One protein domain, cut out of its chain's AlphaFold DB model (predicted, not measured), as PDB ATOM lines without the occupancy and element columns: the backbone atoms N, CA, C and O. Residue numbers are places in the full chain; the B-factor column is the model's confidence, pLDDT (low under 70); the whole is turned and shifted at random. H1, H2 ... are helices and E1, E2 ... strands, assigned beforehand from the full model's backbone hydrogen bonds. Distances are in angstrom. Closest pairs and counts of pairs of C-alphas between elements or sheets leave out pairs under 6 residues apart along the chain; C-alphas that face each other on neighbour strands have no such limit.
ATOM      1  N   ALA A   4       3.305 -33.767 -44.191       97.31
ATOM      2  CA  ALA A   4       2.605 -34.427 -45.294       97.31
ATOM      3  C   ALA A   4       1.758 -33.427 -46.090       97.31
ATOM      4  O   ALA A   4       1.103 -32.568 -45.502       97.31
ATOM      5  N   ILE A   5       1.759 -33.545 -47.420       97.75
ATOM      6  CA  ILE A   5       0.985 -32.706 -48.341       97.75
ATOM      7  C   ILE A   5       0.207 -33.615 -49.286       97.75
ATOM      8  O   ILE A   5       0.792 -34.398 -50.033       97.75
ATOM      9  N   GLN A   6      -1.116 -33.488 -49.266       96.50
ATOM     10  CA  GLN A   6      -2.014 -34.230 -50.147       96.50
ATOM     11  C   GLN A   6      -2.718 -33.264 -51.097       96.50
ATOM     12  O   GLN A   6      -3.471 -32.393 -50.650       96.50
ATOM     13  N   TYR A   7      -2.504 -33.445 -52.401       95.88
ATOM     14  CA  TYR A   7      -3.192 -32.679 -53.438       95.88
ATOM     15  C   TYR A   7      -4.603 -33.225 -53.690       95.88
ATOM     16  O   TYR A   7      -4.873 -34.415 -53.490       95.88
ATOM     17  N   SER A   8      -5.511 -32.344 -54.110       95.06
ATOM     18  CA  SER A   8      -6.857 -32.690 -54.566       95.06
ATOM     19  C   SER A   8      -6.964 -32.613 -56.090       95.06
ATOM     20  O   SER A   8      -6.176 -31.938 -56.751       95.06
ATOM     21  N   THR A   9      -8.018 -33.213 -56.645       93.25
ATOM     22  CA  THR A   9      -8.356 -33.089 -58.075       93.25
ATOM     23  C   THR A   9      -8.532 -31.637 -58.525       93.25
ATOM     24  O   THR A   9      -8.276 -31.310 -59.683       93.25
ATOM     25  N   ASP A  10      -8.985 -30.759 -57.624       92.75
ATOM     26  CA  ASP A  10      -9.195 -29.344 -57.932       92.75
ATOM     27  C   ASP A  10      -7.859 -28.613 -58.100       92.75
ATOM     28  O   ASP A  10      -7.776 -27.675 -58.892       92.75
ATOM     29  N   PHE A  11      -6.805 -29.042 -57.396       91.94
ATOM     30  CA  PHE A  11      -5.464 -28.485 -57.570       91.94
ATOM     31  C   PHE A  11      -4.881 -28.843 -58.930       91.94
ATOM     32  O   PHE A  11      -4.442 -27.943 -59.650       91.94
ATOM     33  N   SER A  12      -4.966 -30.114 -59.324       87.44
ATOM     34  CA  SER A  12      -4.531 -30.574 -60.648       87.44
ATOM     35  C   SER A  12      -5.280 -29.834 -61.761       87.44
ATOM     36  O   SER A  12      -4.689 -29.372 -62.735       87.44
ATOM     37  N   ALA A  13      -6.590 -29.620 -61.586       86.19
ATOM     38  CA  ALA A  13      -7.412 -28.875 -62.539       86.19
ATOM     39  C   ALA A  13      -7.125 -27.361 -62.567       86.19
ATOM     40  O   ALA A  13      -7.402 -26.705 -63.575       86.19
ATOM     41  N   ALA A  14      -6.589 -26.791 -61.485       86.44
ATOM     42  CA  ALA A  14      -6.297 -25.363 -61.395       86.44
ATOM     43  C   ALA A  14      -5.045 -24.948 -62.189       86.44
ATOM     44  O   ALA A  14      -4.874 -23.759 -62.467       86.44
ATOM     45  N   GLY A  15      -4.198 -25.905 -62.589       83.31
ATOM     46  CA  GLY A  15      -3.053 -25.660 -63.472       83.31
ATOM     47  C   GLY A  15      -1.920 -24.860 -62.827       83.31
ATOM     48  O   GLY A  15      -1.173 -24.172 -63.528       83.31
ATOM     49  N   PHE A  16      -1.794 -24.910 -61.497       87.94
ATOM     50  CA  PHE A  16      -0.657 -24.316 -60.802       87.94
ATOM     51  C   PHE A  16       0.635 -25.042 -61.171       87.94
ATOM     52  O   PHE A  16       0.659 -26.256 -61.359       87.94
ATOM     53  N   THR A  17       1.749 -24.314 -61.215       86.69
ATOM     54  CA  THR A  17       3.075 -24.911 -61.411       86.69
ATOM     55  C   THR A  17       3.625 -25.478 -60.101       86.69
ATOM     56  O   THR A  17       4.732 -25.134 -59.679       86.69
ATOM     57  N   GLY A  18       2.812 -26.302 -59.449       86.94
ATOM     58  CA  GLY A  18       3.064 -26.888 -58.145       86.94
ATOM     59  C   GLY A  18       2.789 -25.942 -56.994       86.94
ATOM     60  O   GLY A  18       2.264 -24.838 -57.175       86.94
ATOM     61  N   LEU A  19       3.124 -26.398 -55.789       90.81
ATOM     62  CA  LEU A  19       2.841 -25.661 -54.564       90.81
ATOM     63  C   LEU A  19       3.517 -24.279 -54.558       90.81
ATOM     64  O   LEU A  19       2.917 -23.318 -54.089       90.81
ATOM     65  N   SER A  20       4.701 -24.147 -55.171       89.12
ATOM     66  CA  SER A  20       5.413 -22.866 -55.284       89.12
ATOM     67  C   SER A  20       4.605 -21.862 -56.115       89.12
ATOM     68  O   SER A  20       4.315 -20.755 -55.661       89.12
ATOM     69  N   GLY A  21       4.086 -22.298 -57.270       90.31
ATOM     70  CA  GLY A  21       3.192 -21.474 -58.087       90.31
ATOM     71  C   GLY A  21       1.870 -21.134 -57.389       90.31
ATOM     72  O   GLY A  21       1.336 -20.039 -57.575       90.31
ATOM     73  N   TYR A  22       1.344 -22.040 -56.558       93.38
ATOM     74  CA  TYR A  22       0.187 -21.729 -55.720       93.38
ATOM     75  C   TYR A  22       0.519 -20.696 -54.638       93.38
ATOM     76  O   TYR A  22      -0.283 -19.793 -54.419       93.38
ATOM     77  N   PHE A  23       1.670 -20.785 -53.972       92.88
ATOM     78  CA  PHE A  23       2.070 -19.809 -52.959       92.88
ATOM     79  C   PHE A  23       2.288 -18.418 -53.557       92.88
ATOM     80  O   PHE A  23       1.821 -17.444 -52.971       92.88
ATOM     81  N   ASP A  24       2.869 -18.300 -54.751       91.25
ATOM     82  CA  ASP A  24       2.934 -17.023 -55.477       91.25
ATOM     83  C   ASP A  24       1.531 -16.460 -55.776       91.25
ATOM     84  O   ASP A  24       1.247 -15.268 -55.587       91.25
ATOM     85  N   TYR A  25       0.611 -17.325 -56.214       91.94
ATOM     86  CA  TYR A  25      -0.786 -16.955 -56.429       91.94
ATOM     87  C   TYR A  25      -1.474 -16.523 -55.123       91.94
ATOM     88  O   TYR A  25      -2.130 -15.480 -55.093       91.94
ATOM     89  N   PHE A  26      -1.296 -17.274 -54.035       91.12
ATOM     90  CA  PHE A  26      -1.840 -16.961 -52.718       91.12
ATOM     91  C   PHE A  26      -1.339 -15.596 -52.248       91.12
ATOM     92  O   PHE A  26      -2.150 -14.725 -51.946       91.12
ATOM     93  N   GLN A  27      -0.026 -15.364 -52.272       88.88
ATOM     94  CA  GLN A  27       0.581 -14.115 -51.807       88.88
ATOM     95  C   GLN A  27       0.145 -12.900 -52.638       88.88
ATOM     96  O   GLN A  27      -0.052 -11.810 -52.101       88.88
ATOM     97  N   SER A  28      -0.053 -13.070 -53.946       87.06
ATOM     98  CA  SER A  28      -0.507 -11.983 -54.825       87.06
ATOM     99  C   SER A  28      -2.013 -11.702 -54.748       87.06
ATOM    100  O   SER A  28      -2.443 -10.598 -55.091       87.06
ATOM    101  N   THR A  29      -2.816 -12.676 -54.312       85.62
ATOM    102  CA  THR A  29      -4.281 -12.645 -54.472       85.62
ATOM    103  C   THR A  29      -5.045 -12.637 -53.148       85.62
ATOM    104  O   THR A  29      -6.178 -12.140 -53.091       85.62
ATOM    105  N   TYR A  30      -4.471 -13.191 -52.082       84.50
ATOM    106  CA  TYR A  30      -5.050 -13.165 -50.745       84.50
ATOM    107  C   TYR A  30      -4.887 -11.769 -50.136       84.50
ATOM    108  O   TYR A  30      -3.778 -11.240 -50.065       84.50
ATOM    109  N   SER A  31      -5.983 -11.179 -49.654       78.94
ATOM    110  CA  SER A  31      -5.907  -9.979 -48.822       78.94
ATOM    111  C   SER A  31      -6.983  -9.932 -47.740       78.94
ATOM    112  O   SER A  31      -8.144 -10.300 -47.959       78.94
ATOM    113  N   SER A  32      -6.603  -9.418 -46.569       66.38
ATOM    114  CA  SER A  32      -7.506  -9.193 -45.436       66.38
ATOM    115  C   SER A  32      -7.382  -7.747 -44.916       66.38
ATOM    116  O   SER A  32      -6.259  -7.300 -44.654       66.38
ATOM    117  N   PRO A  33      -8.486  -6.983 -44.759       52.69
ATOM    118  CA  PRO A  33      -8.473  -5.610 -44.271       52.69
ATOM    119  C   PRO A  33      -8.339  -5.620 -42.745       52.69
ATOM    120  O   PRO A  33      -9.307  -5.477 -42.004       52.69
ATOM    121  N   GLY A  34      -7.106  -5.799 -42.277       55.06
ATOM    122  CA  GLY A  34      -6.812  -6.033 -40.868       55.06
ATOM    123  C   GLY A  34      -7.034  -7.499 -40.490       55.06
ATOM    124  O   GLY A  34      -8.031  -8.123 -40.844       55.06
ATOM    125  N   HIS A  35      -6.081  -8.061 -39.753       58.88
ATOM    126  CA  HIS A  35      -5.948  -9.479 -39.402       58.88
ATOM    127  C   HIS A  35      -7.105 -10.075 -38.559       58.88
ATOM    128  O   HIS A  35      -6.953 -11.148 -38.010       58.88
ATOM    129  N   ALA A  36      -8.267  -9.432 -38.410       50.88
ATOM    130  CA  ALA A  36      -9.362  -9.958 -37.582       50.88
ATOM    131  C   ALA A  36     -10.768  -9.807 -38.186       50.88
ATOM    132  O   ALA A  36     -11.701 -10.430 -37.689       50.88
ATOM    133  N   SER A  37     -10.969  -9.010 -39.245       49.22
ATOM    134  CA  SER A  37     -12.331  -8.702 -39.722       49.22
ATOM    135  C   SER A  37     -13.011  -9.858 -40.467       49.22
ATOM    136  O   SER A  37     -14.236  -9.898 -40.527       49.22
ATOM    137  N   ASN A  38     -12.219 -10.789 -41.007       53.47
ATOM    138  CA  ASN A  38     -12.669 -11.915 -41.833       53.47
ATOM    139  C   ASN A  38     -12.292 -13.293 -41.276       53.47
ATOM    140  O   ASN A  38     -12.544 -14.309 -41.920       53.47
ATOM    141  N   MET A  39     -11.685 -13.334 -40.088       60.88
ATOM    142  CA  MET A  39     -11.475 -14.594 -39.392       60.88
ATOM    143  C   MET A  39     -12.805 -15.071 -38.837       60.88
ATOM    144  O   MET A  39     -13.416 -14.400 -37.996       60.88
ATOM    145  N   TRP A  40     -13.230 -16.241 -39.289       59.56
ATOM    146  CA  TRP A  40     -14.355 -16.922 -38.691       59.56
ATOM    147  C   TRP A  40     -13.875 -18.160 -37.972       59.56
ATOM    148  O   TRP A  40     -13.137 -19.005 -38.473       59.56
ATOM    149  N   PHE A  41     -14.322 -18.213 -36.736       65.25
ATOM    150  CA  PHE A  41     -14.102 -19.317 -35.848       65.25
ATOM    151  C   PHE A  41     -15.341 -20.187 -35.904       65.25
ATOM    152  O   PHE A  41     -16.466 -19.699 -35.729       65.25
ATOM    153  N   HIS A  42     -15.131 -21.447 -36.237       58.97
ATOM    154  CA  HIS A  42     -16.189 -22.386 -36.532       58.97
ATOM    155  C   HIS A  42     -16.188 -23.501 -35.503       58.97
ATOM    156  O   HIS A  42     -15.187 -23.776 -34.850       58.97
ATOM    157  N   ASN A  43     -17.366 -24.098 -35.323       51.00
ATOM    158  CA  ASN A  43     -17.590 -25.109 -34.295       51.00
ATOM    159  C   ASN A  43     -17.193 -24.583 -32.907       51.00
ATOM    160  O   ASN A  43     -16.591 -25.303 -32.120       51.00
ATOM    161  N   ASN A  44     -17.532 -23.313 -32.618       55.19
ATOM    162  CA  ASN A  44     -17.367 -22.742 -31.285       55.19
ATOM    163  C   ASN A  44     -18.001 -23.727 -30.286       55.19
ATOM    164  O   ASN A  44     -19.215 -23.946 -30.388       55.19
ATOM    165  N   PRO A  45     -17.240 -24.322 -29.346       46.88
ATOM    166  CA  PRO A  45     -17.750 -25.356 -28.445       46.88
ATOM    167  C   PRO A  45     -18.867 -24.809 -27.546       46.88
ATOM    168  O   PRO A  45     -19.563 -25.559 -26.860       46.88
ATOM    169  N   GLY A  46     -19.055 -23.483 -27.555       54.41
ATOM    170  CA  GLY A  46     -19.933 -22.752 -26.672       54.41
ATOM    171  C   GLY A  46     -19.327 -22.819 -25.286       54.41
ATOM    172  O   GLY A  46     -18.426 -22.059 -24.937       54.41
ATOM    173  N   SER A  47     -19.793 -23.777 -24.498       54.41
ATOM    174  CA  SER A  47     -19.239 -24.017 -23.180       54.41
ATOM    175  C   SER A  47     -18.130 -25.074 -23.209       54.41
ATOM    176  O   SER A  47     -18.421 -26.254 -23.402       54.41
ATOM    177  N   LEU A  48     -16.879 -24.694 -22.937       57.66
ATOM    178  CA  LEU A  48     -15.788 -25.658 -22.756       57.66
ATOM    179  C   LEU A  48     -15.897 -26.304 -21.367       57.66
ATOM    180  O   LEU A  48     -15.900 -25.604 -20.357       57.66
ATOM    181  N   ASN A  49     -15.994 -27.633 -21.287       57.62
ATOM    182  CA  ASN A  49     -16.068 -28.341 -20.008       57.62
ATOM    183  C   ASN A  49     -14.689 -28.861 -19.592       57.62
ATOM    184  O   ASN A  49     -14.273 -29.927 -20.033       57.62
ATOM    185  N   ILE A  50     -14.019 -28.149 -18.686       54.75
ATOM    186  CA  ILE A  50     -12.739 -28.572 -18.104       54.75
ATOM    187  C   ILE A  50     -12.976 -28.976 -16.648       54.75
ATOM    188  O   ILE A  50     -13.421 -28.169 -15.830       54.75
ATOM    189  N   GLY A  51     -12.726 -30.241 -16.304       47.66
ATOM    190  CA  GLY A  51     -12.820 -30.711 -14.914       47.66
ATOM    191  C   GLY A  51     -14.200 -30.623 -14.277       47.66
ATOM    192  O   GLY A  51     -14.306 -30.420 -13.071       47.66
ATOM    193  N   GLY A  52     -15.263 -30.727 -15.079       52.41
ATOM    194  CA  GLY A  52     -16.640 -30.535 -14.614       52.41
ATOM    195  C   GLY A  52     -17.040 -29.067 -14.429       52.41
ATOM    196  O   GLY A  52     -18.153 -28.803 -13.980       52.41
ATOM    197  N   THR A  53     -16.164 -28.122 -14.788       46.75
ATOM    198  CA  THR A  53     -16.476 -26.692 -14.865       46.75
ATOM    199  C   THR A  53     -16.768 -26.308 -16.307       46.75
ATOM    200  O   THR A  53     -15.970 -26.563 -17.203       46.75
ATOM    201  N   THR A  54     -17.920 -25.684 -16.510       59.94
ATOM    202  CA  THR A  54     -18.426 -25.221 -17.802       59.94
ATOM    203  C   THR A  54     -18.008 -23.765 -18.023       59.94
ATOM    204  O   THR A  54     -18.511 -22.864 -17.349       59.94
ATOM    205  N   TYR A  55     -17.092 -23.521 -18.959       58.59
ATOM    206  CA  TYR A  55     -16.589 -22.198 -19.331       58.59
ATOM    207  C   TYR A  55     -17.359 -21.664 -20.538       58.59
ATOM    208  O   TYR A  55     -17.137 -22.107 -21.658       58.59
ATOM    209  N   ASN A  56     -18.283 -20.728 -20.313       55.84
ATOM    210  CA  ASN A  56     -19.144 -20.158 -21.357       55.84
ATOM    211  C   ASN A  56     -18.367 -19.135 -22.204       55.84
ATOM    212  O   ASN A  56     -18.222 -17.984 -21.785       55.84
ATOM    213  N   ASP A  57     -17.849 -19.560 -23.358       49.97
ATOM    214  CA  ASP A  57     -17.124 -18.744 -24.350       49.97
ATOM    215  C   ASP A  57     -15.834 -18.047 -23.852       49.97
ATOM    216  O   ASP A  57     -15.159 -17.354 -24.617       49.97
ATOM    217  N   THR A  58     -15.466 -18.208 -22.577       54.12
ATOM    218  CA  THR A  58     -14.275 -17.605 -21.962       54.12
ATOM    219  C   THR A  58     -13.648 -18.544 -20.930       54.12
ATOM    220  O   THR A  58     -14.276 -18.896 -19.933       54.12
ATOM    221  N   TYR A  59     -12.386 -18.913 -21.146       52.09
ATOM    222  CA  TYR A  59     -11.522 -19.578 -20.173       52.09
ATOM    223  C   TYR A  59     -10.599 -18.514 -19.572       52.09
ATOM    224  O   TYR A  59      -9.749 -17.975 -20.267       52.09
ATOM    225  N   PHE A  60     -10.827 -18.107 -18.318       51.94
ATOM    226  CA  PHE A  60     -10.000 -17.101 -17.620       51.94
ATOM    227  C   PHE A  60      -9.772 -15.764 -18.374       51.94
ATOM    228  O   PHE A  60      -8.749 -15.107 -18.216       51.94
ATOM    229  N   GLY A  61     -10.745 -15.313 -19.177       52.16
ATOM    230  CA  GLY A  61     -10.634 -14.083 -19.985       52.16
ATOM    231  C   GLY A  61     -10.003 -14.279 -21.371       52.16
ATOM    232  O   GLY A  61      -9.896 -13.320 -22.137       52.16
ATOM    233  N   ILE A  62      -9.646 -15.517 -21.712       56.44
ATOM    234  CA  ILE A  62      -9.189 -15.978 -23.024       56.44
ATOM    235  C   ILE A  62     -10.389 -16.595 -23.751       56.44
ATOM    236  O   ILE A  62     -11.167 -17.345 -23.158       56.44
ATOM    237  N   LYS A  63     -10.584 -16.260 -25.028       61.78
ATOM    238  CA  LYS A  63     -11.672 -16.828 -25.828       61.78
ATOM    239  C   LYS A  63     -11.206 -18.186 -26.355       61.78
ATOM    240  O   LYS A  63     -10.239 -18.250 -27.112       61.78
ATOM    241  N   VAL A  64     -11.879 -19.258 -25.947       60.28
ATOM    242  CA  VAL A  64     -11.709 -20.586 -26.560       60.28
ATOM    243  C   VAL A  64     -12.462 -20.569 -27.877       60.28
ATOM    244  O   VAL A  64     -13.556 -20.003 -27.941       60.28
ATOM    245  N   ILE A  65     -11.856 -21.104 -28.933       62.09
ATOM    246  CA  ILE A  65     -12.265 -20.734 -30.281       62.09
ATOM    247  C   ILE A  65     -12.804 -21.881 -31.141       62.09
ATOM    248  O   ILE A  65     -13.381 -21.618 -32.195       62.09
ATOM    249  N   GLY A  66     -12.705 -23.119 -30.663       69.25
ATOM    250  CA  GLY A  66     -13.239 -24.299 -31.333       69.25
ATOM    251  C   GLY A  66     -12.258 -25.021 -32.238       69.25
ATOM    252  O   GLY A  66     -11.081 -24.663 -32.333       69.25
ATOM    253  N   GLU A  67     -12.783 -26.067 -32.871       81.50
ATOM    254  CA  GLU A  67     -12.019 -27.076 -33.609       81.50
ATOM    255  C   GLU A  67     -11.552 -26.582 -34.989       81.50
ATOM    256  O   GLU A  67     -10.566 -27.086 -35.520       81.50
ATOM    257  N   ASP A  68     -12.226 -25.574 -35.561       85.81
ATOM    258  CA  ASP A  68     -11.981 -25.082 -36.919       85.81
ATOM    259  C   ASP A  68     -11.792 -23.549 -36.949       85.81
ATOM    260  O   ASP A  68     -12.616 -22.777 -36.450       85.81
ATOM    261  N   LEU A  69     -10.745 -23.078 -37.629       87.00
ATOM    262  CA  LEU A  69     -10.492 -21.658 -37.908       87.00
ATOM    263  C   LEU A  69     -10.367 -21.465 -39.414       87.00
ATOM    264  O   LEU A  69      -9.431 -21.965 -40.029       87.00
ATOM    265  N   ALA A  70     -11.288 -20.715 -40.018       87.50
ATOM    266  CA  ALA A  70     -11.251 -20.427 -41.447       87.50
ATOM    267  C   ALA A  70     -11.078 -18.933 -41.712       87.50
ATOM    268  O   ALA A  70     -11.570 -18.070 -40.977       87.50
ATOM    269  N   ASN A  71     -10.396 -18.624 -42.810       85.62
ATOM    270  CA  ASN A  71     -10.270 -17.261 -43.285       85.62
ATOM    271  C   ASN A  71     -10.331 -17.231 -44.813       85.62
ATOM    272  O   ASN A  71      -9.582 -17.926 -45.501       85.62
ATOM    273  N   THR A  72     -11.230 -16.396 -45.327       85.81
ATOM    274  CA  THR A  72     -11.406 -16.147 -46.755       85.81
ATOM    275  C   THR A  72     -11.005 -14.714 -47.070       85.81
ATOM    276  O   THR A  72     -11.454 -13.764 -46.415       85.81
ATOM    277  N   SER A  73     -10.183 -14.573 -48.108       82.69
ATOM    278  CA  SER A  73      -9.771 -13.289 -48.666       82.69
ATOM    279  C   SER A  73     -10.974 -12.380 -48.941       82.69
ATOM    280  O   SER A  73     -12.036 -12.817 -49.378       82.69
ATOM    281  N   THR A  74     -10.813 -11.080 -48.709       76.75
ATOM    282  CA  THR A  74     -11.845 -10.077 -49.039       76.75
ATOM    283  C   THR A  74     -11.839  -9.645 -50.497       76.75
ATOM    284  O   THR A  74     -12.829  -9.094 -50.980       76.75
ATOM    285  N   SER A  75     -10.723  -9.853 -51.193       76.69
ATOM    286  CA  SER A  75     -10.517  -9.412 -52.575       76.69
ATOM    287  C   SER A  75     -10.614 -10.549 -53.587       76.69
ATOM    288  O   SER A  75     -10.530 -10.305 -54.789       76.69
ATOM    289  N   SER A  76     -10.735 -11.790 -53.121       83.19
ATOM    290  CA  SER A  76     -10.693 -12.989 -53.954       83.19
ATOM    291  C   SER A  76     -11.374 -14.165 -53.259       83.19
ATOM    292  O   SER A  76     -11.806 -14.059 -52.118       83.19
ATOM    293  N   ASN A  77     -11.458 -15.304 -53.948       86.69
ATOM    294  CA  ASN A  77     -11.990 -16.532 -53.362       86.69
ATOM    295  C   ASN A  77     -10.936 -17.342 -52.600       86.69
ATOM    296  O   ASN A  77     -11.277 -18.411 -52.121       86.69
ATOM    297  N   VAL A  78      -9.684 -16.895 -52.493       90.06
ATOM    298  CA  VAL A  78      -8.630 -17.680 -51.833       90.06
ATOM    299  C   VAL A  78      -8.914 -17.791 -50.336       90.06
ATOM    300  O   VAL A  78      -9.169 -16.780 -49.674       90.06
ATOM    301  N   SER A  79      -8.844 -19.010 -49.810       90.25
ATOM    302  CA  SER A  79      -9.145 -19.318 -48.414       90.25
ATOM    303  C   SER A  79      -8.151 -20.310 -47.831       90.25
ATOM    304  O   SER A  79      -7.591 -21.141 -48.548       90.25
ATOM    305  N   PHE A  80      -8.018 -20.281 -46.510       92.81
ATOM    306  CA  PHE A  80      -7.422 -21.372 -45.751       92.81
ATOM    307  C   PHE A  80      -8.307 -21.754 -44.557       92.81
ATOM    308  O   PHE A  80      -9.111 -20.950 -44.073       92.81
ATOM    309  N   LEU A  81      -8.166 -22.996 -44.107       92.88
ATOM    310  CA  LEU A  81      -8.845 -23.584 -42.957       92.88
ATOM    311  C   LEU A  81      -7.810 -24.316 -42.102       92.88
ATOM    312  O   LEU A  81      -7.015 -25.097 -42.612       92.88
ATOM    313  N   VAL A  82      -7.838 -24.072 -40.804       92.12
ATOM    314  CA  VAL A  82      -7.055 -24.764 -39.786       92.12
ATOM    315  C   VAL A  82      -8.004 -25.671 -39.025       92.12
ATOM    316  O   VAL A  82      -9.032 -25.191 -38.545       92.12
ATOM    317  N   LYS A  83      -7.640 -26.943 -38.891       91.38
ATOM    318  CA  LYS A  83      -8.274 -27.875 -37.960       91.38
ATOM    319  C   LYS A  83      -7.349 -28.108 -36.779       91.38
ATOM    320  O   LYS A  83      -6.181 -28.465 -36.970       91.38
ATOM    321  N   ALA A  84      -7.864 -27.882 -35.582       86.81
ATOM    322  CA  ALA A  84      -7.130 -28.075 -34.347       86.81
ATOM    323  C   ALA A  84      -6.772 -29.556 -34.142       86.81
ATOM    324  O   ALA A  84      -7.538 -30.456 -34.490       86.81
ATOM    325  N   ALA A  85      -5.601 -29.794 -33.563       84.88
ATOM    326  CA  ALA A  85      -5.235 -31.073 -32.965       84.88
ATOM    327  C   ALA A  85      -5.371 -31.013 -31.434       84.88
ATOM    328  O   ALA A  85      -5.850 -30.026 -30.873       84.88
ATOM    329  N   GLU A  86      -4.997 -32.107 -30.772       78.62
ATOM    330  CA  GLU A  86      -5.106 -32.271 -29.325       78.62
ATOM    331  C   GLU A  86      -4.212 -31.266 -28.579       78.62
ATOM    332  O   GLU A  86      -3.013 -31.185 -28.800       78.62
ATOM    333  N   VAL A  87      -4.803 -30.502 -27.667       73.62
ATOM    334  CA  VAL A  87      -4.150 -29.548 -26.781       73.62
ATOM    335  C   VAL A  87      -4.374 -29.985 -25.334       73.62
ATOM    336  O   VAL A  87      -5.506 -30.272 -24.932       73.62
ATOM    337  N   THR A  88      -3.301 -30.019 -24.541       72.75
ATOM    338  CA  THR A  88      -3.363 -30.340 -23.107       72.75
ATOM    339  C   THR A  88      -3.563 -29.077 -22.286       72.75
ATOM    340  O   THR A  88      -2.659 -28.267 -22.166       72.75
ATOM    341  N   LEU A  89      -4.741 -28.908 -21.704       71.75
ATOM    342  CA  LEU A  89      -5.108 -27.786 -20.844       71.75
ATOM    343  C   LEU A  89      -4.975 -28.173 -19.374       71.75
ATOM    344  O   LEU A  89      -5.430 -29.243 -18.974       71.75
ATOM    345  N   GLU A  90      -4.453 -27.276 -18.555       70.19
ATOM    346  CA  GLU A  90      -4.380 -27.425 -17.110       70.19
ATOM    347  C   GLU A  90      -5.408 -26.519 -16.421       70.19
ATOM    348  O   GLU A  90      -5.615 -25.358 -16.793       70.19
ATOM    349  N   ASN A  91      -6.081 -27.040 -15.394       66.50
ATOM    350  CA  ASN A  91      -6.871 -26.203 -14.492       66.50
ATOM    351  C   ASN A  91      -5.991 -25.620 -13.375       66.50
ATOM    352  O   ASN A  91      -4.917 -26.126 -13.095       66.50
ATOM    353  N   GLY A  92      -6.492 -24.625 -12.634       61.00
ATOM    354  CA  GLY A  92      -5.761 -24.032 -11.497       61.00
ATOM    355  C   GLY A  92      -5.503 -24.963 -10.295       61.00
ATOM    356  O   GLY A  92      -5.236 -24.474  -9.199       61.00
ATOM    357  N   ALA A  93      -5.665 -26.277 -10.460       68.31
ATOM    358  CA  ALA A  93      -5.421 -27.307  -9.462       68.31
ATOM    359  C   ALA A  93      -4.428 -28.393  -9.930       68.31
ATOM    360  O   ALA A  93      -4.352 -29.418  -9.248       68.31
ATOM    361  N   GLY A  94      -3.695 -28.235 -11.042       67.81
ATOM    362  CA  GLY A  94      -2.741 -29.268 -11.479       67.81
ATOM    363  C   GLY A  94      -3.339 -30.369 -12.347       67.81
ATOM    364  O   GLY A  94      -2.723 -31.419 -12.503       67.81
ATOM    365  N   THR A  95      -4.597 -30.258 -12.792       70.31
ATOM    366  CA  THR A  95      -5.259 -31.353 -13.527       70.31
ATOM    367  C   THR A  95      -5.276 -31.081 -15.020       70.31
ATOM    368  O   THR A  95      -5.750 -30.028 -15.439       70.31
ATOM    369  N   HIS A  96      -4.839 -32.074 -15.798       73.12
ATOM    370  CA  HIS A  96      -4.702 -31.977 -17.246       73.12
ATOM    371  C   HIS A  96      -5.965 -32.478 -17.957       73.12
ATOM    372  O   HIS A  96      -6.597 -33.457 -17.540       73.12
ATOM    373  N   TYR A  97      -6.301 -31.836 -19.069       70.75
ATOM    374  CA  TYR A  97      -7.454 -32.128 -19.908       70.75
ATOM    375  C   TYR A  97      -7.058 -32.027 -21.365       70.75
ATOM    376  O   TYR A  97      -6.390 -31.084 -21.755       70.75
ATOM    377  N   GLN A  98      -7.516 -32.972 -22.171       76.25
ATOM    378  CA  GLN A  98      -7.296 -32.930 -23.606       76.25
ATOM    379  C   GLN A  98      -8.505 -32.308 -24.290       76.25
ATOM    380  O   GLN A  98      -9.642 -32.685 -23.996       76.25
ATOM    381  N   SER A  99      -8.248 -31.373 -25.194       73.88
ATOM    382  CA  SER A  99      -9.259 -30.811 -26.088       73.88
ATOM    383  C   SER A  99      -8.709 -30.705 -27.500       73.88
ATOM    384  O   SER A  99      -7.504 -30.672 -27.666       73.88
ATOM    385  N   ALA A 100      -9.552 -30.639 -28.523       78.62
ATOM    386  CA  ALA A 100      -9.113 -30.391 -29.896       78.62
ATOM    387  C   ALA A 100      -9.497 -28.964 -30.305       78.62
ATOM    388  O   ALA A 100     -10.291 -28.770 -31.214       78.62
ATOM    389  N   ASP A 101      -8.995 -27.961 -29.582       77.38
ATOM    390  CA  ASP A 101      -9.414 -26.566 -29.740       77.38
ATOM    391  C   ASP A 101      -8.235 -25.628 -30.005       77.38
ATOM    392  O   ASP A 101      -7.168 -25.747 -29.399       77.38
ATOM    393  N   MET A 102      -8.479 -24.603 -30.824       78.31
ATOM    394  CA  MET A 102      -7.627 -23.415 -30.872       78.31
ATOM    395  C   MET A 102      -8.011 -22.427 -29.759       78.31
ATOM    396  O   MET A 102      -9.180 -22.296 -29.379       78.31
ATOM    397  N   ILE A 103      -7.029 -21.670 -29.267       75.81
ATOM    398  CA  ILE A 103      -7.165 -20.730 -28.143       75.81
ATOM    399  C   ILE A 103      -6.706 -19.334 -28.571       75.81
ATOM    400  O   ILE A 103      -5.647 -19.208 -29.181       75.81
ATOM    401  N   TYR A 104      -7.473 -18.279 -28.256       75.25
ATOM    402  CA  TYR A 104      -7.116 -16.902 -28.624       75.25
ATOM    403  C   TYR A 104      -7.280 -15.894 -27.496       75.25
ATOM    404  O   TYR A 104      -8.345 -15.762 -26.878       75.25
ATOM    405  N   THR A 105      -6.229 -15.110 -27.262       69.25
ATOM    406  CA  THR A 105      -6.187 -14.102 -26.197       69.25
ATOM    407  C   THR A 105      -6.748 -12.770 -26.690       69.25
ATOM    408  O   THR A 105      -6.069 -11.929 -27.267       69.25
ATOM    409  N   ALA A 106      -8.033 -12.525 -26.424       58.75
ATOM    410  CA  ALA A 106      -8.691 -11.287 -26.846       58.75
ATOM    411  C   ALA A 106      -8.263 -10.032 -26.049       58.75
ATOM    412  O   ALA A 106      -8.501  -8.920 -26.516       58.75
ATOM    413  N   ALA A 107      -7.686 -10.188 -24.848       52.88
ATOM    414  CA  ALA A 107      -7.526  -9.085 -23.893       52.88
ATOM    415  C   ALA A 107      -6.103  -8.503 -23.777       52.88
ATOM    416  O   ALA A 107      -5.986  -7.345 -23.393       52.88
ATOM    417  N   ASN A 108      -5.043  -9.252 -24.107       50.41
ATOM    418  CA  ASN A 108      -3.645  -8.803 -24.031       50.41
ATOM    419  C   ASN A 108      -2.788  -9.631 -25.008       50.41
ATOM    420  O   ASN A 108      -2.439 -10.758 -24.674       50.41
ATOM    421  N   GLY A 109      -2.462  -9.101 -26.192       61.09
ATOM    422  CA  GLY A 109      -1.507  -9.727 -27.127       61.09
ATOM    423  C   GLY A 109      -2.092 -10.199 -28.462       61.09
ATOM    424  O   GLY A 109      -1.419 -10.042 -29.475       61.09
ATOM    425  N   HIS A 110      -3.365 -10.624 -28.501       73.56
ATOM    426  CA  HIS A 110      -4.007 -11.213 -29.693       73.56
ATOM    427  C   HIS A 110      -3.309 -12.482 -30.200       73.56
ATOM    428  O   HIS A 110      -3.205 -12.710 -31.402       73.56
ATOM    429  N   ASP A 111      -2.867 -13.331 -29.280       75.62
ATOM    430  CA  ASP A 111      -2.130 -14.548 -29.592       75.62
ATOM    431  C   ASP A 111      -3.074 -15.696 -29.932       75.62
ATOM    432  O   ASP A 111      -4.135 -15.843 -29.328       75.62
ATOM    433  N   LEU A 112      -2.669 -16.512 -30.905       79.31
ATOM    434  CA  LEU A 112      -3.358 -17.737 -31.300       79.31
ATOM    435  C   LEU A 112      -2.501 -18.924 -30.874       79.31
ATOM    436  O   LEU A 112      -1.329 -19.000 -31.214       79.31
ATOM    437  N   ALA A 113      -3.090 -19.855 -30.149       76.88
ATOM    438  CA  ALA A 113      -2.407 -20.970 -29.524       76.88
ATOM    439  C   ALA A 113      -3.168 -22.273 -29.771       76.88
ATOM    440  O   ALA A 113      -4.365 -22.256 -30.057       76.88
ATOM    441  N   GLY A 114      -2.463 -23.391 -29.638       78.31
ATOM    442  CA  GLY A 114      -2.993 -24.734 -29.848       78.31
ATOM    443  C   GLY A 114      -2.045 -25.559 -30.704       78.31
ATOM    444  O   GLY A 114      -0.868 -25.217 -30.856       78.31
ATOM    445  N   GLU A 115      -2.574 -26.630 -31.275       84.88
ATOM    446  CA  GLU A 115      -1.875 -27.467 -32.240       84.88
ATOM    447  C   GLU A 115      -2.640 -27.501 -33.561       84.88
ATOM    448  O   GLU A 115      -3.870 -27.509 -33.579       84.88
ATOM    449  N   ILE A 116      -1.911 -27.543 -34.676       88.88
ATOM    450  CA  ILE A 116      -2.506 -27.645 -36.010       88.88
ATOM    451  C   ILE A 116      -2.465 -29.109 -36.452       88.88
ATOM    452  O   ILE A 116      -1.397 -29.638 -36.764       88.88
ATOM    453  N   GLY A 117      -3.634 -29.743 -36.516       90.75
ATOM    454  CA  GLY A 117      -3.785 -31.087 -37.071       90.75
ATOM    455  C   GLY A 117      -3.770 -31.071 -38.594       90.75
ATOM    456  O   GLY A 117      -2.995 -31.796 -39.222       90.75
ATOM    457  N   GLU A 118      -4.584 -30.191 -39.178       94.69
ATOM    458  CA  GLU A 118      -4.660 -29.987 -40.625       94.69
ATOM    459  C   GLU A 118      -4.630 -28.494 -40.960       94.69
ATOM    460  O   GLU A 118      -5.343 -27.690 -40.355       94.69
ATOM    461  N   LEU A 119      -3.840 -28.128 -41.965       96.56
ATOM    462  CA  LEU A 119      -3.900 -26.826 -42.616       96.56
ATOM    463  C   LEU A 119      -4.315 -27.032 -44.072       96.56
ATOM    464  O   LEU A 119      -3.592 -27.624 -44.869       96.56
ATOM    465  N   ILE A 120      -5.499 -26.549 -44.414       97.25
ATOM    466  CA  ILE A 120      -6.164 -26.786 -45.691       97.25
ATOM    467  C   ILE A 120      -6.180 -25.482 -46.480       97.25
ATOM    468  O   ILE A 120      -6.646 -24.456 -45.985       97.25
ATOM    469  N   PHE A 121      -5.731 -25.536 -47.728       96.31
ATOM    470  CA  PHE A 121      -5.770 -24.413 -48.659       96.31
ATOM    471  C   PHE A 121      -6.790 -24.669 -49.755       96.31
ATOM    472  O   PHE A 121      -6.964 -25.797 -50.225       96.31
ATOM    473  N   GLY A 122      -7.484 -23.618 -50.175       94.75
ATOM    474  CA  GLY A 122      -8.600 -23.782 -51.087       94.75
ATOM    475  C   GLY A 122      -9.196 -22.486 -51.601       94.75
ATOM    476  O   GLY A 122      -8.602 -21.409 -51.511       94.75
ATOM    477  N   ASN A 123     -10.404 -22.617 -52.142       91.75
ATOM    478  CA  ASN A 123     -11.208 -21.512 -52.625       91.75
ATOM    479  C   ASN A 123     -12.621 -21.527 -52.019       91.75
ATOM    480  O   ASN A 123     -13.214 -22.578 -51.773       91.75
ATOM    481  N   GLY A 124     -13.192 -20.336 -51.864       87.75
ATOM    482  CA  GLY A 124     -14.550 -20.084 -51.403       87.75
ATOM    483  C   GLY A 124     -14.698 -20.099 -49.885       87.75
ATOM    484  O   GLY A 124     -13.779 -20.445 -49.143       87.75
ATOM    485  N   ALA A 125     -15.874 -19.674 -49.429       82.50
ATOM    486  CA  ALA A 125     -16.189 -19.572 -48.011       82.50
ATOM    487  C   ALA A 125     -16.253 -20.951 -47.339       82.50
ATOM    488  O   ALA A 125     -16.623 -21.948 -47.964       82.50
ATOM    489  N   TYR A 126     -15.949 -20.976 -46.045       84.25
ATOM    490  CA  TYR A 126     -16.202 -22.133 -45.200       84.25
ATOM    491  C   TYR A 126     -17.708 -22.359 -45.016       84.25
ATOM    492  O   TYR A 126     -18.465 -21.430 -44.720       84.25
ATOM    493  N   SER A 127     -18.141 -23.612 -45.131       85.06
ATOM    494  CA  SER A 127     -19.481 -24.039 -44.735       85.06
ATOM    495  C   SER A 127     -19.475 -25.520 -44.373       85.06
ATOM    496  O   SER A 127     -18.886 -26.321 -45.092       85.06
ATOM    497  N   SER A 128     -20.163 -25.896 -43.293       84.06
ATOM    498  CA  SER A 128     -20.383 -27.305 -42.926       84.06
ATOM    499  C   SER A 128     -19.102 -28.148 -42.746       84.06
ATOM    500  O   SER A 128     -19.098 -29.317 -43.121       84.06
ATOM    501  N   GLY A 129     -18.028 -27.591 -42.171       82.00
ATOM    502  CA  GLY A 129     -16.800 -28.347 -41.858       82.00
ATOM    503  C   GLY A 129     -15.714 -28.332 -42.938       82.00
ATOM    504  O   GLY A 129     -14.692 -29.008 -42.782       82.00
ATOM    505  N   SER A 130     -15.920 -27.606 -44.042       88.88
ATOM    506  CA  SER A 130     -14.966 -27.546 -45.153       88.88
ATOM    507  C   SER A 130     -14.980 -26.205 -45.888       88.88
ATOM    508  O   SER A 130     -15.931 -25.423 -45.796       88.88
ATOM    509  N   LEU A 131     -13.926 -25.964 -46.671       90.44
ATOM    510  CA  LEU A 131     -13.930 -24.951 -47.728       90.44
ATOM    511  C   LEU A 131     -14.829 -25.406 -48.892       90.44
ATOM    512  O   LEU A 131     -15.133 -26.594 -49.021       90.44
ATOM    513  N   ALA A 132     -15.255 -24.468 -49.742       91.31
ATOM    514  CA  ALA A 132     -16.088 -24.784 -50.906       91.31
ATOM    515  C   ALA A 132     -15.341 -25.617 -51.965       91.31
ATOM    516  O   ALA A 132     -15.949 -26.441 -52.642       91.31
ATOM    517  N   SER A 133     -14.032 -25.402 -52.095       93.94
ATOM    518  CA  SER A 133     -13.111 -26.219 -52.883       93.94
ATOM    519  C   SER A 133     -11.798 -26.327 -52.116       93.94
ATOM    520  O   SER A 133     -11.197 -25.310 -51.771       93.94
ATOM    521  N   THR A 134     -11.376 -27.554 -51.820       95.50
ATOM    522  CA  THR A 134     -10.067 -27.839 -51.223       95.50
ATOM    523  C   THR A 134      -9.085 -28.096 -52.346       95.50
ATOM    524  O   THR A 134      -9.357 -28.926 -53.207       95.50
ATOM    525  N   LEU A 135      -7.940 -27.430 -52.315       96.12
ATOM    526  CA  LEU A 135      -6.863 -27.627 -53.277       96.12
ATOM    527  C   LEU A 135      -5.815 -28.602 -52.732       96.12
ATOM    528  O   LEU A 135      -5.463 -29.571 -53.391       96.12
ATOM    529  N   PHE A 136      -5.356 -28.398 -51.503       97.06
ATOM    530  CA  PHE A 136      -4.474 -29.352 -50.838       97.06
ATOM    531  C   PHE A 136      -4.593 -29.234 -49.325       97.06
ATOM    532  O   PHE A 136      -5.024 -28.206 -48.787       97.06
ATOM    533  N   THR A 137      -4.184 -30.302 -48.653       97.88
ATOM    534  CA  THR A 137      -4.140 -30.386 -47.196       97.88
ATOM    535  C   THR A 137      -2.715 -30.660 -46.750       97.88
ATOM    536  O   THR A 137      -2.058 -31.558 -47.274       97.88
ATOM    537  N   VAL A 138      -2.264 -29.899 -45.759       97.88
ATOM    538  CA  VAL A 138      -1.003 -30.095 -45.053       97.88
ATOM    539  C   VAL A 138      -1.303 -30.727 -43.696       97.88
ATOM    540  O   VAL A 138      -2.105 -30.194 -42.928       97.88
ATOM    541  N   THR A 139      -0.674 -31.859 -43.394       96.69
ATOM    542  CA  THR A 139      -0.837 -32.597 -42.133       96.69
ATOM    543  C   THR A 139       0.515 -32.896 -41.492       96.69
ATOM    544  O   THR A 139       1.572 -32.535 -42.018       96.69
ATOM    545  N   ASN A 140       0.489 -33.534 -40.317       94.12
ATOM    546  CA  ASN A 140       1.665 -33.770 -39.479       94.12
ATOM    547  C   ASN A 140       2.376 -32.469 -39.081       94.12
ATOM    548  O   ASN A 140       3.595 -32.456 -38.979       94.12
ATOM    549  N   LEU A 141       1.641 -31.375 -38.850       90.62
ATOM    550  CA  LEU A 141       2.236 -30.099 -38.437       90.62
ATOM    551  C   LEU A 141       2.530 -30.059 -36.933       90.62
ATOM    552  O   LEU A 141       3.555 -29.498 -36.557       90.62
ATOM    553  N   THR A 142       1.712 -30.704 -36.091       86.38
ATOM    554  CA  THR A 142       1.872 -30.771 -34.621       86.38
ATOM    555  C   THR A 142       3.323 -30.950 -34.136       86.38
ATOM    556  O   THR A 142       3.777 -30.132 -33.338       86.38
ATOM    557  N   PRO A 143       4.117 -31.935 -34.618       83.81
ATOM    558  CA  PRO A 143       5.474 -32.150 -34.099       83.81
ATOM    559  C   PRO A 143       6.466 -31.017 -34.426       83.81
ATOM    560  O   PRO A 143       7.570 -30.987 -33.881       83.81
ATOM    561  N   HIS A 144       6.105 -30.114 -35.339       82.75
ATOM    562  CA  HIS A 144       6.981 -29.089 -35.919       82.75
ATOM    563  C   HIS A 144       6.520 -27.668 -35.576       82.75
ATOM    564  O   HIS A 144       7.336 -26.786 -35.271       82.75
ATOM    565  N   ILE A 145       5.202 -27.481 -35.596       77.56
ATOM    566  CA  ILE A 145       4.458 -26.234 -35.437       77.56
ATOM    567  C   ILE A 145       3.475 -26.408 -34.272       77.56
ATOM    568  O   ILE A 145       2.262 -26.278 -34.411       77.56
ATOM    569  N   GLY A 146       4.031 -26.749 -33.115       65.12
ATOM    570  CA  GLY A 146       3.355 -26.675 -31.825       65.12
ATOM    571  C   GLY A 146       3.907 -25.525 -30.979       65.12
ATOM    572  O   GLY A 146       4.958 -24.961 -31.299       65.12
ATOM    573  N   ASN A 147       3.206 -25.251 -29.880       62.16
ATOM    574  CA  ASN A 147       3.477 -24.295 -28.795       62.16
ATOM    575  C   ASN A 147       2.716 -22.975 -28.888       62.16
ATOM    576  O   ASN A 147       3.104 -22.051 -29.605       62.16
ATOM    577  N   GLY A 148       1.666 -22.897 -28.069       49.00
ATOM    578  CA  GLY A 148       0.847 -21.707 -27.878       49.00
ATOM    579  C   GLY A 148       1.154 -20.889 -26.622       49.00
ATOM    580  O   GLY A 148       1.022 -19.669 -26.650       49.00
ATOM    581  N   TYR A 149       1.631 -21.518 -25.549       53.44
ATOM    582  CA  TYR A 149       2.066 -20.841 -24.327       53.44
ATOM    583  C   TYR A 149       3.316 -21.511 -23.758       53.44
ATOM    584  O   TYR A 149       3.622 -22.666 -24.058       53.44
ATOM    585  N   LYS A 150       4.123 -20.732 -23.038       46.47
ATOM    586  CA  LYS A 150       5.310 -21.253 -22.373       46.47
ATOM    587  C   LYS A 150       4.832 -21.958 -21.123       46.47
ATOM    588  O   LYS A 150       4.480 -21.244 -20.202       46.47
ATOM    589  N   ASP A 151       4.961 -23.273 -21.105       55.19
ATOM    590  CA  ASP A 151       4.891 -24.087 -19.899       55.19
ATOM    591  C   ASP A 151       5.860 -23.510 -18.835       55.19
ATOM    592  O   ASP A 151       7.094 -23.586 -18.972       55.19
ATOM    593  N   ILE A 152       5.326 -22.762 -17.861       53.00
ATOM    594  CA  ILE A 152       6.125 -22.009 -16.879       53.00
ATOM    595  C   ILE A 152       6.669 -22.946 -15.799       53.00
ATOM    596  O   ILE A 152       7.744 -22.656 -15.251       53.00
ATOM    597  N   ASP A 153       5.983 -24.049 -15.509       59.16
ATOM    598  CA  ASP A 153       6.352 -24.995 -14.456       59.16
ATOM    599  C   ASP A 153       6.881 -26.353 -14.966       59.16
ATOM    600  O   ASP A 153       7.427 -27.134 -14.178       59.16
ATOM    601  N   SER A 154       6.931 -26.525 -16.288       61.31
ATOM    602  CA  SER A 154       7.511 -27.651 -17.032       61.31
ATOM    603  C   SER A 154       6.760 -28.982 -16.882       61.31
ATOM    604  O   SER A 154       7.400 -30.043 -16.938       61.31
ATOM    605  N   ASP A 155       5.445 -28.952 -16.660       61.19
ATOM    606  CA  ASP A 155       4.615 -30.153 -16.499       61.19
ATOM    607  C   ASP A 155       4.004 -30.701 -17.811       61.19
ATOM    608  O   ASP A 155       3.512 -31.837 -17.856       61.19
ATOM    609  N   GLY A 156       4.139 -29.949 -18.904       53.16
ATOM    610  CA  GLY A 156       3.671 -30.279 -20.244       53.16
ATOM    611  C   GLY A 156       2.214 -29.906 -20.536       53.16
ATOM    612  O   GLY A 156       1.723 -30.301 -21.597       53.16
ATOM    613  N   ALA A 157       1.521 -29.191 -19.647       55.75
ATOM    614  CA  ALA A 157       0.160 -28.701 -19.841       55.75
ATOM    615  C   ALA A 157       0.111 -27.167 -19.970       55.75
ATOM    616  O   ALA A 157       1.002 -26.451 -19.537       55.75
ATOM    617  N   TYR A 158      -0.931 -26.656 -20.629       60.44
ATOM    618  CA  TYR A 158      -1.169 -25.221 -20.768       60.44
ATOM    619  C   TYR A 158      -1.997 -24.707 -19.591       60.44
ATOM    620  O   TYR A 158      -3.201 -24.987 -19.522       60.44
ATOM    621  N   ASP A 159      -1.390 -23.925 -18.703       56.34
ATOM    622  CA  ASP A 159      -2.097 -23.322 -17.575       56.34
ATOM    623  C   ASP A 159      -2.887 -22.049 -17.989       56.34
ATOM    624  O   ASP A 159      -2.754 -21.486 -19.080       56.34
ATOM    625  N   ALA A 160      -3.771 -21.573 -17.110       46.53
ATOM    626  CA  ALA A 160      -4.562 -20.356 -17.339       46.53
ATOM    627  C   ALA A 160      -3.810 -19.030 -17.058       46.53
ATOM    628  O   ALA A 160      -4.376 -17.945 -17.230       46.53
ATOM    629  N   VAL A 161      -2.585 -19.105 -16.540       44.53
ATOM    630  CA  VAL A 161      -1.747 -18.008 -16.022       44.53
ATOM    631  C   VAL A 161      -0.534 -17.738 -16.929       44.53
ATOM    632  O   VAL A 161       0.132 -16.704 -16.798       44.53
ATOM    633  N   GLU A 162      -0.282 -18.608 -17.896       57.81
ATOM    634  CA  GLU A 162       0.836 -18.579 -18.809       57.81
ATOM    635  C   GLU A 162       0.665 -17.459 -19.820       57.81
ATOM    636  O   GLU A 162      -0.135 -17.477 -20.754       57.81
ATOM    637  N   ILE A 163       1.443 -16.410 -19.579       52.25
ATOM    638  CA  ILE A 163       1.466 -15.216 -20.408       52.25
ATOM    639  C   ILE A 163       2.135 -15.575 -21.743       52.25
ATOM    640  O   ILE A 163       3.179 -16.242 -21.733       52.25
ATOM    641  N   PRO A 164       1.608 -15.094 -22.885       52.62
ATOM    642  CA  PRO A 164       2.301 -15.197 -24.160       52.62
ATOM    643  C   PRO A 164       3.744 -14.710 -24.010       52.62
ATOM    644  O   PRO A 164       4.032 -13.642 -23.458       52.62
ATOM    645  N   THR A 165       4.681 -15.543 -24.455       48.84
ATOM    646  CA  THR A 165       6.081 -15.131 -24.538       48.84
ATOM    647  C   THR A 165       6.232 -14.061 -25.618       48.84
ATOM    648  O   THR A 165       5.313 -13.808 -26.389       48.84
ATOM    649  N   ALA A 166       7.370 -13.364 -25.622       50.19
ATOM    650  CA  ALA A 166       7.653 -12.287 -26.569       50.19
ATOM    651  C   ALA A 166       7.256 -12.633 -28.023       50.19
ATOM    652  O   ALA A 166       7.293 -13.787 -28.426       50.19
ATOM    653  N   VAL A 167       6.928 -11.624 -28.831       46.19
ATOM    654  CA  VAL A 167       6.657 -11.794 -30.271       46.19
ATOM    655  C   VAL A 167       7.735 -12.690 -30.912       46.19
ATOM    656  O   VAL A 167       8.924 -12.392 -30.773       46.19
ATOM    657  N   GLY A 168       7.332 -13.777 -31.581       49.41
ATOM    658  CA  GLY A 168       8.245 -14.715 -32.251       49.41
ATOM    659  C   GLY A 168       8.578 -16.023 -31.513       49.41
ATOM    660  O   GLY A 168       9.561 -16.670 -31.878       49.41
ATOM    661  N   VAL A 169       7.833 -16.415 -30.467       59.53
ATOM    662  CA  VAL A 169       7.977 -17.755 -29.837       59.53
ATOM    663  C   VAL A 169       6.747 -18.658 -30.002       59.53
ATOM    664  O   VAL A 169       6.855 -19.863 -29.775       59.53
ATOM    665  N   ASN A 170       5.600 -18.115 -30.422       75.31
ATOM    666  CA  ASN A 170       4.382 -18.884 -30.672       75.31
ATOM    667  C   ASN A 170       4.273 -19.205 -32.167       75.31
ATOM    668  O   ASN A 170       3.799 -18.404 -32.973       75.31
ATOM    669  N   LYS A 171       4.716 -20.411 -32.527       84.19
ATOM    670  CA  LYS A 171       4.824 -20.865 -33.919       84.19
ATOM    671  C   LYS A 171       3.479 -20.914 -34.643       84.19
ATOM    672  O   LYS A 171       3.432 -20.654 -35.844       84.19
ATOM    673  N   VAL A 172       2.411 -21.256 -33.923       86.12
ATOM    674  CA  VAL A 172       1.046 -21.298 -34.464       86.12
ATOM    675  C   VAL A 172       0.567 -19.888 -34.776       86.12
ATOM    676  O   VAL A 172       0.105 -19.634 -35.888       86.12
ATOM    677  N   HIS A 173       0.729 -18.960 -33.831       84.56
ATOM    678  CA  HIS A 173       0.403 -17.557 -34.055       84.56
ATOM    679  C   HIS A 173       1.197 -16.984 -35.230       84.56
ATOM    680  O   HIS A 173       0.597 -16.412 -36.135       84.56
ATOM    681  N   ASP A 174       2.515 -17.191 -35.260       85.19
ATOM    682  CA  ASP A 174       3.387 -16.657 -36.307       85.19
ATOM    683  C   ASP A 174       3.008 -17.188 -37.696       85.19
ATOM    684  O   ASP A 174       2.955 -16.417 -38.657       85.19
ATOM    685  N   LEU A 175       2.693 -18.484 -37.809       90.50
ATOM    686  CA  LEU A 175       2.247 -19.087 -39.063       90.50
ATOM    687  C   LEU A 175       0.924 -18.477 -39.538       90.50
ATOM    688  O   LEU A 175       0.837 -18.002 -40.671       90.50
ATOM    689  N   ILE A 176      -0.104 -18.474 -38.690       88.88
ATOM    690  CA  ILE A 176      -1.435 -18.001 -39.090       88.88
ATOM    691  C   ILE A 176      -1.426 -16.490 -39.342       88.88
ATOM    692  O   ILE A 176      -2.012 -16.019 -40.319       88.88
ATOM    693  N   LEU A 177      -0.691 -15.725 -38.532       85.88
ATOM    694  CA  LEU A 177      -0.504 -14.295 -38.746       85.88
ATOM    695  C   LEU A 177       0.241 -14.018 -40.062       85.88
ATOM    696  O   LEU A 177      -0.133 -13.086 -40.777       85.88
ATOM    697  N   ASN A 178       1.255 -14.818 -40.415       89.12
ATOM    698  CA  ASN A 178       1.959 -14.703 -41.696       89.12
ATOM    699  C   ASN A 178       1.006 -14.933 -42.874       89.12
ATOM    700  O   ASN A 178       0.920 -14.059 -43.738       89.12
ATOM    701  N   LEU A 179       0.211 -16.009 -42.848       90.19
ATOM    702  CA  LEU A 179      -0.797 -16.300 -43.882       90.19
ATOM    703  C   LEU A 179      -1.797 -15.154 -44.072       90.19
ATOM    704  O   LEU A 179      -2.281 -14.925 -45.176       90.19
ATOM    705  N   MET A 180      -2.069 -14.394 -43.013       84.44
ATOM    706  CA  MET A 180      -3.026 -13.289 -43.030       84.44
ATOM    707  C   MET A 180      -2.424 -11.919 -43.381       84.44
ATOM    708  O   MET A 180      -3.142 -10.914 -43.395       84.44
ATOM    709  N   GLY A 181      -1.123 -11.866 -43.666       80.19
ATOM    710  CA  GLY A 181      -0.419 -10.645 -44.056       80.19
ATOM    711  C   GLY A 181       0.129  -9.818 -42.895       80.19
ATOM    712  O   GLY A 181       0.348  -8.616 -43.035       80.19
ATOM    713  N   GLY A 182       0.377 -10.449 -41.745       77.12
ATOM    714  CA  GLY A 182       1.067  -9.834 -40.614       77.12
ATOM    715  C   GLY A 182       0.178  -8.970 -39.713       77.12
ATOM    716  O   GLY A 182      -1.032  -8.837 -39.905       77.12
ATOM    717  N   ALA A 183       0.804  -8.326 -38.721       69.44
ATOM    718  CA  ALA A 183       0.122  -7.534 -37.690       69.44
ATOM    719  C   ALA A 183      -0.712  -6.361 -38.242       69.44
ATOM    720  O   ALA A 183      -1.689  -5.943 -37.626       69.44
ATOM    721  N   THR A 184      -0.372  -5.825 -39.414       67.50
ATOM    722  CA  THR A 184      -1.146  -4.753 -40.061       67.50
ATOM    723  C   THR A 184      -2.210  -5.272 -41.031       67.50
ATOM    724  O   THR A 184      -2.988  -4.473 -41.550       67.50
ATOM    725  N   GLY A 185      -2.270  -6.588 -41.268       65.56
ATOM    726  CA  GLY A 185      -2.967  -7.174 -42.414       65.56
ATOM    727  C   GLY A 185      -2.327  -6.772 -43.749       65.56
ATOM    728  O   GLY A 185      -1.388  -5.970 -43.794       65.56
ATOM    729  N   GLY A 186      -2.853  -7.312 -44.848       69.62
ATOM    730  CA  GLY A 186      -2.358  -7.041 -46.197       69.62
ATOM    731  C   GLY A 186      -2.323  -8.294 -47.062       69.62
ATOM    732  O   GLY A 186      -3.196  -9.152 -46.939       69.62
ATOM    733  N   ALA A 187      -1.331  -8.361 -47.951       78.25
ATOM    734  CA  ALA A 187      -1.041  -9.549 -48.746       78.25
ATOM    735  C   ALA A 187      -0.630 -10.701 -47.825       78.25
ATOM    736  O   ALA A 187       0.225 -10.508 -46.961       78.25
ATOM    737  N   GLY A 188      -1.240 -11.872 -48.003       78.75
ATOM    738  CA  GLY A 188      -0.866 -13.065 -47.245       78.75
ATOM    739  C   GLY A 188       0.583 -13.459 -47.525       78.75
ATOM    740  O   GLY A 188       1.053 -13.293 -48.645       78.75
ATOM    741  N   GLY A 189       1.298 -13.954 -46.520       88.31
ATOM    742  CA  GLY A 189       2.656 -14.479 -46.652       88.31
ATOM    743  C   GLY A 189       2.686 -15.985 -46.416       88.31
ATOM    744  O   GLY A 189       1.953 -16.489 -45.574       88.31
ATOM    745  N   THR A 190       3.542 -16.699 -47.140       92.62
ATOM    746  CA  THR A 190       3.731 -18.159 -47.001       92.62
ATOM    747  C   THR A 190       5.115 -18.525 -46.468       92.62
ATOM    748  O   THR A 190       5.369 -19.682 -46.145       92.62
ATOM    749  N   SER A 191       5.992 -17.535 -46.283       91.94
ATOM    750  CA  SER A 191       7.393 -17.722 -45.896       91.94
ATOM    751  C   SER A 191       7.590 -18.511 -44.599       91.94
ATOM    752  O   SER A 191       8.578 -19.229 -44.468       91.94
ATOM    753  N   VAL A 192       6.684 -18.376 -43.622       92.19
ATOM    754  CA  VAL A 192       6.775 -19.145 -42.368       92.19
ATOM    755  C   VAL A 192       6.471 -20.620 -42.621       92.19
ATOM    756  O   VAL A 192       7.208 -21.478 -42.141       92.19
ATOM    757  N   LEU A 193       5.429 -20.922 -43.405       94.56
ATOM    758  CA  LEU A 193       5.103 -22.297 -43.788       94.56
ATOM    759  C   LEU A 193       6.242 -22.910 -44.601       94.56
ATOM    760  O   LEU A 193       6.731 -23.975 -44.243       94.56
ATOM    761  N   GLU A 194       6.702 -22.212 -45.637       94.06
ATOM    762  CA  GLU A 194       7.806 -22.652 -46.495       94.06
ATOM    763  C   GLU A 194       9.085 -22.917 -45.696       94.06
ATOM    764  O   GLU A 194       9.751 -23.919 -45.931       94.06
ATOM    765  N   GLY A 195       9.388 -22.090 -44.690       93.44
ATOM    766  CA  GLY A 195      10.510 -22.329 -43.783       93.44
ATOM    767  C   GLY A 195      10.385 -23.637 -42.997       93.44
ATOM    768  O   GLY A 195      11.387 -24.316 -42.778       93.44
ATOM    769  N   TYR A 196       9.169 -24.026 -42.601       93.94
ATOM    770  CA  TYR A 196       8.932 -25.319 -41.958       93.94
ATOM    771  C   TYR A 196       9.009 -26.492 -42.932       93.94
ATOM    772  O   TYR A 196       9.584 -27.516 -42.565       93.94
ATOM    773  N   LEU A 197       8.486 -26.341 -44.154       95.12
ATOM    774  CA  LEU A 197       8.640 -27.350 -45.206       95.12
ATOM    775  C   LEU A 197      10.132 -27.604 -45.476       95.12
ATOM    776  O   LEU A 197      10.579 -28.742 -45.394       95.12
TER     777      LEU A 197
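This is residues 4 to 197 of the 314 residues of an uncharacterized protein of Cellvibrio sp. PSBB023 (UniProt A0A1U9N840). A twisted sheet of six strands makes one part of an elongated body; H2 runs across one face of it, H3 only grazes it, and H4 packs on H3. Toward the other end, E5 runs on into E6 and E7 runs on into E8, leading to three small two-strand sheets, while residues 140 to 170, with no named element, loop past on the side of H3. The 194 printed residues hold four named helices and twelve named strands, along the chain E1 H1 H2 E2 E3 E4 E5 E6 E7 E8 E9 E10 E11 E12 H3 H4; the large sheet has the order E1 E12 E11 E7 E6 E2, all antiparallel. The class is mixed, helices and strands, with under half of the residues in named elements; the whole is compact, with a radius of gyration of the C-alphas of 16.7 A, and spans 54 by 33 by 31 A.

E1, residues 4 to 7, begins at C-alpha 4 (2.605, -34.427, -45.294). H1 is residues 9 to 14 and H2 residues 18 to 29, 16.4 A long. Then come E2, residues 39 to 42, E3, 47 to 50, E4, 53 to 56, E5, 63 to 66, and E6, 68 to 72, 13.3 A. E7, residues 78 to 84, measures 20.4 A from C-alpha 78 (-8.630, -17.680, -51.833). E8 is residues 87 to 90, E9 96 to 99 and E10 102 to 104. E11, 116 to 123, measures 19.7 A, and E12, 133 to 139, 17.5 A. H3, 171 to 179, measures 12.3 A; H4, 191 to 197, ends at C-alpha 197 (8.640, -27.350, -45.206).

In the large sheet these backbone pairs of neighbour strands are within hydrogen-bond range: N 6 and O 137 of E1 and E12, 2.9 A, N 121 and O 136 of E11 and E12, 3.0 A, N 81 and O 120 of E7 and E11, 2.8 A, N 82 and O 69 of E7 and E6, 2.8 A, and N 42 and O 68 of E2 and E6, 2.9 A. E6 and E7, and E11 and E12, are hairpins. H1 and H2 on one face of this sheet make two layers. H2 runs across the strands, at 67 degrees to E7 on the local plane, at a height over the sheet of 10.5 A; its closest C-alphas to E7 are those of Phe 26 and Val 78, 6.9 A. H1 has its closest C-alphas to E12 at Phe 11 and Leu 135, 4.6 A. H3 and H4 touch, opposite ways at a steep tilt of 54 degrees, with Leu 175 and Val 192 closest, their C-alphas 5.6 A apart. Among the small sheets, the hairpin E3 and E4 has N 48 and O 55 at 2.9 A, the hairpin E8 and E9 N 89 and O 97 at 2.7 A, and E5 and E10 N 63 and O 104 at 2.9 A. In H1, H2, H3 and H4 every O i to N i+4 pair is within hydrogen-bond range.

The C-alphas of Gly 15 and Ala 93, the two farthest apart, are 54.1 A apart. The printed part has no cut. The links E10 to E11, E12 to H3 and H3 to H4 are long. The mean pLDDT of the printed part is 75.5, and 72 residues are under 70, among them residues 32 to 66 and 146 to 169.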